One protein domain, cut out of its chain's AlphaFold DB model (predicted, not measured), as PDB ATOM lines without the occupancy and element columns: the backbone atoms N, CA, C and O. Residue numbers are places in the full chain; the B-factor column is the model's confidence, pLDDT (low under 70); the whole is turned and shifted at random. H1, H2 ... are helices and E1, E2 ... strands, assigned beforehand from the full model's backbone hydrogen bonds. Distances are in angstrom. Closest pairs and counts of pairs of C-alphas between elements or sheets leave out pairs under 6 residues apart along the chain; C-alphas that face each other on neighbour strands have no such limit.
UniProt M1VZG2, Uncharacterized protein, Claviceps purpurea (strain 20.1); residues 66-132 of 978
ATOM      1  N   LEU A  66     160.748 195.775 170.289       85.38
ATOM      2  CA  LEU A  66     161.844 195.371 169.411       85.38
ATOM      3  C   LEU A  66     162.710 194.331 170.124       85.38
ATOM      4  O   LEU A  66     163.736 194.672 170.707       85.38
ATOM      5  N   ILE A  67     162.286 193.069 170.106       95.25
ATOM      6  CA  ILE A  67     163.034 191.934 170.654       95.25
ATOM      7  C   ILE A  67     164.462 191.974 170.087       95.25
ATOM      8  O   ILE A  67     164.646 192.071 168.872       95.25
ATOM      9  N   CYS A  68     165.471 191.923 170.961       97.00
ATOM     10  CA  CYS A  68     166.873 191.965 170.545       97.00
ATOM     11  C   CYS A  68     167.226 190.747 169.672       97.00
ATOM     12  O   CYS A  68     166.633 189.676 169.835       97.00
ATOM     13  N   ASP A  69     168.232 190.867 168.805       96.50
ATOM     14  CA  ASP A  69     168.505 189.862 167.766       96.50
ATOM     15  C   ASP A  69     168.813 188.462 168.336       96.50
ATOM     16  O   ASP A  69     168.499 187.454 167.706       96.50
ATOM     17  N   PHE A  70     169.354 188.386 169.557       97.62
ATOM     18  CA  PHE A  70     169.535 187.136 170.302       97.62
ATOM     19  C   PHE A  70     168.199 186.503 170.718       97.62
ATOM     20  O   PHE A  70     167.889 185.394 170.290       97.62
ATOM     21  N   CYS A  71     167.384 187.218 171.502       97.94
ATOM     22  CA  CYS A  71     166.060 186.759 171.941       97.94
ATOM     23  C   CYS A  71     165.109 186.439 170.776       97.94
ATOM     24  O   CYS A  71     164.196 185.634 170.940       97.94
ATOM     25  N   LYS A  72     165.316 187.061 169.608       97.38
ATOM     26  CA  LYS A  72     164.519 186.823 168.403       97.38
ATOM     27  C   LYS A  72     164.988 185.604 167.604       97.38
ATOM     28  O   LYS A  72     164.151 184.811 167.184       97.38
ATOM     29  N   ASN A  73     166.295 185.469 167.356       97.38
ATOM     30  CA  ASN A  73     166.816 184.570 166.314       97.38
ATOM     31  C   ASN A  73     167.665 183.396 166.844       97.38
ATOM     32  O   ASN A  73     167.912 182.453 166.098       97.38
ATOM     33  N   HIS A  74     168.149 183.436 168.091       97.81
ATOM     34  CA  HIS A  74     168.999 182.380 168.653       97.81
ATOM     35  C   HIS A  74     168.162 181.390 169.485       97.81
ATOM     36  O   HIS A  74     167.424 181.855 170.351       97.81
ATOM     37  N   PRO A  75     168.298 180.054 169.339       97.94
ATOM     38  CA  PRO A  75     167.431 179.088 170.033       97.94
ATOM     39  C   PRO A  75     167.398 179.238 171.563       97.94
ATOM     40  O   PRO A  75     166.327 179.303 172.164       97.94
ATOM     41  N   HIS A  76     168.562 179.405 172.209       98.00
ATOM     42  CA  HIS A  76     168.619 179.683 173.654       98.00
ATOM     43  C   HIS A  76     167.994 181.042 174.011       98.00
ATOM     44  O   HIS A  76     167.419 181.195 175.086       98.00
ATOM     45  N   GLY A  77     168.089 182.025 173.110       97.75
ATOM     46  CA  GLY A  77     167.505 183.349 173.294       97.75
ATOM     47  C   GLY A  77     165.984 183.324 173.192       97.75
ATOM     48  O   GLY A  77     165.325 183.952 174.013       97.75
ATOM     49  N   GLN A  78     165.431 182.548 172.260       98.06
ATOM     50  CA  GLN A  78     163.994 182.296 172.134       98.06
ATOM     51  C   GLN A  78     163.452 181.562 173.370       98.06
ATOM     52  O   GLN A  78     162.466 182.000 173.956       98.06
ATOM     53  N   TYR A  79     164.133 180.510 173.840       98.19
ATOM     54  CA  TYR A  79     163.753 179.806 175.072       98.19
ATOM     55  C   TYR A  79     163.802 180.718 176.312       98.19
ATOM     56  O   TYR A  79     162.863 180.734 177.111       98.19
ATOM     57  N   MET A  80     164.854 181.531 176.462       98.00
ATOM     58  CA  MET A  80     164.912 182.552 177.515       98.00
ATOM     59  C   MET A  80     163.801 183.599 177.355       98.00
ATOM     60  O   MET A  80     163.195 183.986 178.350       98.00
ATOM     61  N   HIS A  81     163.485 184.013 176.124       97.31
ATOM     62  CA  HIS A  81     162.440 184.993 175.837       97.31
ATOM     63  C   HIS A  81     161.036 184.497 176.220       97.31
ATOM     64  O   HIS A  81     160.265 185.265 176.797       97.31
ATOM     65  N   LEU A  82     160.731 183.220 175.965       97.12
ATOM     66  CA  LEU A  82     159.480 182.576 176.383       97.12
ATOM     67  C   LEU A  82     159.324 182.531 177.912       97.12
ATOM     68  O   LEU A  82     158.206 182.577 178.414       97.12
ATOM     69  N   ARG A  83     160.434 182.461 178.661       97.50
ATOM     70  CA  ARG A  83     160.431 182.456 180.136       97.50
ATOM     71  C   ARG A  83     160.474 183.850 180.764       97.50
ATOM     72  O   ARG A  83     159.987 184.020 181.878       97.50
ATOM     73  N   ARG A  84     161.073 184.829 180.084       96.50
ATOM     74  CA  ARG A  84     161.142 186.240 180.490       96.50
ATOM     75  C   ARG A  84     161.196 187.123 179.235       96.50
ATOM     76  O   ARG A  84     162.146 186.985 178.459       96.50
ATOM     77  N   PRO A  85     160.233 188.044 179.029       96.75
ATOM     78  CA  PRO A  85     160.239 188.983 177.909       96.75
ATOM     79  C   PRO A  85     161.569 189.731 177.734       96.75
ATOM     80  O   PRO A  85     162.287 189.980 178.696       96.75
ATOM     81  N   CYS A  86     161.902 190.094 176.492       96.75
ATOM     82  CA  CYS A  86     163.147 190.796 176.188       96.75
ATOM     83  C   CYS A  86     163.101 192.248 176.702       96.75
ATOM     84  O   CYS A  86     162.422 193.100 176.133       96.75
ATOM     85  N   ASP A  87     163.853 192.509 177.766       95.88
ATOM     86  CA  ASP A  87     163.772 193.667 178.664       95.88
ATOM     87  C   ASP A  87     164.954 194.650 178.526       95.88
ATOM     88  O   ASP A  87     165.394 195.269 179.494       95.88
ATOM     89  N   TRP A  88     165.494 194.818 177.312       95.00
ATOM     90  CA  TRP A  88     166.490 195.870 177.072       95.00
ATOM     91  C   TRP A  88     165.852 197.253 177.283       95.00
ATOM     92  O   TRP A  88     164.689 197.485 176.952       95.00
ATOM     93  N   THR A  89     166.625 198.206 177.802       94.00
ATOM     94  CA  THR A  89     166.140 199.566 178.100       94.00
ATOM     95  C   THR A  89     167.053 200.636 177.501       94.00
ATOM     96  O   THR A  89     168.161 200.353 177.047       94.00
ATOM     97  N   SER A  90     166.587 201.888 177.449       92.00
ATOM     98  CA  SER A  90     167.322 203.010 176.846       92.00
ATOM     99  C   SER A  90     167.446 204.187 177.815       92.00
ATOM    100  O   SER A  90     166.704 205.168 177.724       92.00
ATOM    101  N   VAL A  91     168.415 204.110 178.727       88.88
ATOM    102  CA  VAL A  91     168.663 205.130 179.754       88.88
ATOM    103  C   VAL A  91     168.985 206.479 179.099       88.88
ATOM    104  O   VAL A  91     169.964 206.630 178.358       88.88
ATOM    105  N   GLY A  92     168.124 207.469 179.355       84.88
ATOM    106  CA  GLY A  92     168.246 208.832 178.825       84.88
ATOM    107  C   GLY A  92     168.235 208.925 177.297       84.88
ATOM    108  O   GLY A  92     168.919 209.785 176.747       84.88
ATOM    109  N   GLY A  93     167.576 207.988 176.601       88.50
ATOM    110  CA  GLY A  93     167.514 207.927 175.129       88.50
ATOM    111  C   GLY A  93     168.837 207.580 174.421       88.50
ATOM    112  O   GLY A  93     168.829 207.248 173.238       88.50
ATOM    113  N   LYS A  94     169.969 207.629 175.138       89.69
ATOM    114  CA  LYS A  94     171.328 207.517 174.591       89.69
ATOM    115  C   LYS A  94     172.023 206.200 174.935       89.69
ATOM    116  O   LYS A  94     172.785 205.693 174.115       89.69
ATOM    117  N   TYR A  95     171.809 205.667 176.136       92.44
ATOM    118  CA  TYR A  95     172.522 204.487 176.626       92.44
ATOM    119  C   TYR A  95     171.597 203.270 176.578       92.44
ATOM    120  O   TYR A  95     170.754 203.088 177.451       92.44
ATOM    121  N   VAL A  96     171.743 202.450 175.536       94.94
ATOM    122  CA  VAL A  96     171.028 201.171 175.427       94.94
ATOM    123  C   VAL A  96     171.665 200.178 176.388       94.94
ATOM    124  O   VAL A  96     172.867 199.944 176.288       94.94
ATOM    125  N   LEU A  97     170.891 199.595 177.293       96.25
ATOM    126  CA  LEU A  97     171.333 198.482 178.131       96.25
ATOM    127  C   LEU A  97     171.055 197.162 177.406       96.25
ATOM    128  O   LEU A  97     170.084 197.073 176.656       96.25
ATOM    129  N   GLU A  98     171.886 196.140 177.601       97.06
ATOM    130  CA  GLU A  98     171.527 194.783 177.169       97.06
ATOM    131  C   GLU A  98     170.306 194.260 177.949       97.06
ATOM    132  O   GLU A  98     170.069 194.680 179.081       97.06
ATOM    133  N   CYS A  99     169.524 193.354 177.354       97.56
ATOM    134  CA  CYS A  99     168.444 192.682 178.083       97.56
ATOM    135  C   CYS A  99     169.007 191.651 179.077       97.56
ATOM    136  O   CYS A  99     170.095 191.100 178.868       97.56
ATOM    137  N   GLN A 100     168.254 191.344 180.130       98.12
ATOM    138  CA  GLN A 100     168.664 190.429 181.191       98.12
ATOM    139  C   GLN A 100     168.886 189.001 180.667       98.12
ATOM    140  O   GLN A 100     169.775 188.304 181.143       98.12
ATOM    141  N   ASN A 101     168.164 188.586 179.618       98.25
ATOM    142  CA  ASN A 101     168.411 187.313 178.922       98.25
ATOM    143  C   ASN A 101     169.805 187.268 178.270       98.25
ATOM    144  O   ASN A 101     170.507 186.265 178.386       98.25
ATOM    145  N   CYS A 102     170.238 188.358 177.629       98.31
ATOM    146  CA  CYS A 102     171.586 188.457 177.067       98.31
ATOM    147  C   CYS A 102     172.654 188.508 178.166       98.31
ATOM    148  O   CYS A 102     173.686 187.856 178.031       98.31
ATOM    149  N   ALA A 103     172.410 189.237 179.262       98.19
ATOM    150  CA  ALA A 103     173.331 189.290 180.397       98.19
ATOM    151  C   ALA A 103     173.519 187.908 181.051       98.19
ATOM    152  O   ALA A 103     174.654 187.500 181.303       98.19
ATOM    153  N   ASP A 104     172.426 187.168 181.257       98.19
ATOM    154  CA  ASP A 104     172.432 185.817 181.826       98.19
ATOM    155  C   ASP A 104     173.132 184.827 180.884       98.19
ATOM    156  O   ASP A 104     174.063 184.138 181.298       98.19
ATOM    157  N   TYR A 105     172.799 184.834 179.588       98.06
ATOM    158  CA  TYR A 105     173.486 183.996 178.598       98.06
ATOM    159  C   TYR A 105     174.991 184.306 178.497       98.06
ATOM    160  O   TYR A 105     175.820 183.401 178.354       98.06
ATOM    161  N   ARG A 106     175.366 185.584 178.627       97.44
ATOM    162  CA  ARG A 106     176.759 186.052 178.629       97.44
ATOM    163  C   ARG A 106     177.541 185.625 179.876       97.44
ATOM    164  O   ARG A 106     178.765 185.519 179.822       97.44
ATOM    165  N   PHE A 107     176.858 185.418 180.998       97.12
ATOM    166  CA  PHE A 107     177.451 184.915 182.239       97.12
ATOM    167  C   PHE A 107     177.569 183.385 182.248       97.12
ATOM    168  O   PHE A 107     178.543 182.860 182.777       97.12
ATOM    169  N   GLU A 108     176.606 182.687 181.643       96.62
ATOM    170  CA  GLU A 108     176.473 181.228 181.731       96.62
ATOM    171  C   GLU A 108     177.152 180.460 180.583       96.62
ATOM    172  O   GLU A 108     177.759 179.424 180.837       96.62
ATOM    173  N   TYR A 109     177.077 180.956 179.339       97.00
ATOM    174  CA  TYR A 109     177.488 180.195 178.144       97.00
ATOM    175  C   TYR A 109     178.570 180.883 177.304       97.00
ATOM    176  O   TYR A 109     179.399 180.201 176.705       97.00
ATOM    177  N   SER A 110     178.588 182.222 177.212       95.62
ATOM    178  CA  SER A 110     179.596 182.919 176.392       95.62
ATOM    179  C   SER A 110     179.923 184.333 176.866       95.62
ATOM    180  O   SER A 110     179.201 185.289 176.590       95.62
ATOM    181  N   VAL A 111     181.106 184.502 177.467       91.31
ATOM    182  CA  VAL A 111     181.631 185.811 177.904       91.31
ATOM    183  C   VAL A 111     181.831 186.824 176.765       91.31
ATOM    184  O   VAL A 111     181.994 188.014 177.035       91.31
ATOM    185  N   GLN A 112     181.819 186.365 175.508       94.12
ATOM    186  CA  GLN A 112     181.921 187.190 174.299       94.12
ATOM    187  C   GLN A 112     180.554 187.626 173.743       94.12
ATOM    188  O   GLN A 112     180.511 188.387 172.778       94.12
ATOM    189  N   HIS A 113     179.441 187.161 174.317       95.81
ATOM    190  CA  HIS A 113     178.105 187.517 173.847       95.81
ATOM    191  C   HIS A 113     177.850 189.036 173.914       95.81
ATOM    192  O   HIS A 113     178.240 189.711 174.870       95.81
ATOM    193  N   VAL A 114     177.163 189.563 172.896       95.56
ATOM    194  CA  VAL A 114     176.750 190.967 172.787       95.56
ATOM    195  C   VAL A 114     175.274 191.020 172.404       95.56
ATOM    196  O   VAL A 114     174.849 190.409 171.425       95.56
ATOM    197  N   CYS A 115     174.493 191.791 173.157       97.12
ATOM    198  CA  CYS A 115     173.094 192.054 172.848       97.12
ATOM    199  C   CYS A 115     172.977 193.062 171.698       97.12
ATOM    200  O   CYS A 115     173.227 194.250 171.899       97.12
ATOM    201  N   CYS A 116     172.556 192.623 170.514       96.06
ATOM    202  CA  CYS A 116     172.271 193.514 169.386       96.06
ATOM    203  C   CYS A 116     170.802 193.974 169.408       96.06
ATOM    204  O   CYS A 116     169.889 193.164 169.565       96.06
ATOM    205  N   VAL A 117     170.574 195.288 169.302       94.31
ATOM    206  CA  VAL A 117     169.238 195.916 169.333       94.31
ATOM    207  C   VAL A 117     169.066 196.756 168.066       94.31
ATOM    208  O   VAL A 117     169.232 197.983 168.062       94.31
ATOM    209  N   GLY A 118     168.792 196.070 166.954       89.94
ATOM    210  CA  GLY A 118     168.666 196.683 165.635       89.94
ATOM    211  C   GLY A 118     169.942 197.423 165.216       89.94
ATOM    212  O   GLY A 118     171.057 196.976 165.462       89.94
ATOM    213  N   ARG A 119     169.802 198.604 164.599       88.56
ATOM    214  CA  ARG A 119     170.939 199.377 164.052       88.56
ATOM    215  C   ARG A 119     171.768 200.151 165.101       88.56
ATOM    216  O   ARG A 119     172.599 200.980 164.723       88.56
ATOM    217  N   LYS A 120     171.548 199.957 166.409       83.44
ATOM    218  CA  LYS A 120     172.240 200.726 167.465       83.44
ATOM    219  C   LYS A 120     173.641 200.150 167.737       83.44
ATOM    220  O   LYS A 120     173.775 199.052 168.258       83.44
ATOM    221  N   LYS A 121     174.685 200.924 167.411       77.25
ATOM    222  CA  LYS A 121     176.099 200.480 167.359       77.25
ATOM    223  C   LYS A 121     176.751 200.076 168.692       77.25
ATOM    224  O   LYS A 121     177.836 199.508 168.660       77.25
ATOM    225  N   GLN A 122     176.159 200.402 169.840       90.44
ATOM    226  CA  GLN A 122     176.708 200.041 171.150       90.44
ATOM    227  C   GLN A 122     175.581 199.800 172.155       90.44
ATOM    228  O   GLN A 122     174.764 200.689 172.407       90.44
ATOM    229  N   THR A 123     175.584 198.613 172.752       94.81
ATOM    230  CA  THR A 123     174.810 198.267 173.945       94.81
ATOM    231  C   THR A 123     175.747 198.152 175.144       94.81
ATOM    232  O   THR A 123     176.928 197.824 175.008       94.81
ATOM    233  N   TRP A 124     175.243 198.493 176.324       96.38
ATOM    234  CA  TRP A 124     175.999 198.512 177.568       96.38
ATOM    235  C   TRP A 124     175.636 197.302 178.414       96.38
ATOM    236  O   TRP A 124     174.457 197.038 178.652       96.38
ATOM    237  N   ARG A 125     176.657 196.583 178.885       97.44
ATOM    238  CA  ARG A 125     176.458 195.387 179.705       97.44
ATOM    239  C   ARG A 125     175.806 195.725 181.047       97.44
ATOM    240  O   ARG A 125     176.122 196.763 181.634       97.44
ATOM    241  N   ILE A 126     174.952 194.826 181.531       97.50
ATOM    242  CA  ILE A 126     174.358 194.822 182.879       97.50
ATOM    243  C   ILE A 126     174.755 193.528 183.603       97.50
ATOM    244  O   ILE A 126     175.344 192.631 183.005       97.50
ATOM    245  N   TYR A 127     174.503 193.411 184.905       98.12
ATOM    246  CA  TYR A 127     174.836 192.171 185.616       98.12
ATOM    247  C   TYR A 127     173.865 191.050 185.264       98.12
ATOM    248  O   TYR A 127     172.679 191.309 185.090       98.12
ATOM    249  N   ALA A 128     174.339 189.806 185.237       97.75
ATOM    250  CA  ALA A 128     173.434 188.660 185.180       97.75
ATOM    251  C   ALA A 128     172.668 188.486 186.504       97.75
ATOM    252  O   ALA A 128     173.202 188.780 187.580       97.75
ATOM    253  N   THR A 129     171.459 187.928 186.430       97.12
ATOM    254  CA  THR A 129     170.591 187.567 187.563       97.12
ATOM    255  C   THR A 129     171.345 186.692 188.570       97.12
ATOM    256  O   THR A 129     171.223 186.875 189.777       97.12
ATOM    257  N   ARG A 130     172.183 185.770 188.066       95.88
ATOM    258  CA  ARG A 130     172.997 184.829 188.858       95.88
ATOM    259  C   ARG A 130     174.422 185.317 189.166       95.88
ATOM    260  O   ARG A 130     175.212 184.569 189.736       95.88
ATOM    261  N   GLN A 131     174.779 186.550 188.801       95.56
ATOM    262  CA  GLN A 131     176.117 187.088 189.062       95.56
ATOM    263  C   GLN A 131     176.267 187.482 190.544       95.56
ATOM    264  O   GLN A 131     175.338 188.085 191.087       95.56
ATOM    265  N   PRO A 132     177.420 187.237 191.203       96.31
ATOM    266  CA  PRO A 132     177.626 187.610 192.603       96.31
ATOM    267  C   PRO A 132     177.321 189.085 192.898       96.31
ATOM    268  O   PRO A 132     177.667 189.983 192.120       96.31
TER     269      PRO A 132
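What this domain is: This is residues 66 to 132 of the 978 residues of an uncharacterized protein of Claviceps purpurea (strain 20.1) (UniProt M1VZG2). Little regular structure: three short helices, H1, H2 and H3, cluster at one end of a fold made largely of loops, with strand E1 at the other end, where two short stretches pair with it. The printed part has 67 residues, in order H1, H2, E1, H3; it is mostly helix by class, though named elements hold only 26 residues. It is compact, with a radius of gyration of the C-alphas of 11.0 A and spans of 27 by 27 by 20 A.

How they stand to each other: H1, residues 69 to 73, and H2, residues 75 to 83, touch only at the corner, C-alphas 71 and 77 being closest at 3.9 A. E1, residues 95 to 97, pairs with no named strand; residues 90 to 91 pair antiparallel with its residues 95 to 96, and residues 123 to 124 parallel with 96 to 97. H3, residues 100 to 108, touches H2 at a steep tilt of 52 degrees, opposite ways, with closest C-alphas 80 and 101 at 6.1 A. H1 and H3 only just touch, with 3 pairs of C-alphas within 8 A, the closest those of Phe 70 and Cys 102, 7.2 A. E1 is apart from H1, H2 and H3. In H1, H2 and H3 every O i to N i+4 pair is within hydrogen-bond range.

Where its parts are: H1 begins at C-alpha 69 (168.505, 189.862, 167.766). H2 is 12.7 A long and H3 12.1 A, ending at C-alpha 108 (176.473, 181.228, 181.731).

The domain as a whole: The C-alphas of Arg 119 and Pro 132 are farthest apart, 31.6 A. The link from H2 to E1 is long, and residues 109 to 132 hold no named element. The printed part has no cut, and no printed residue is under 70 in pLDDT.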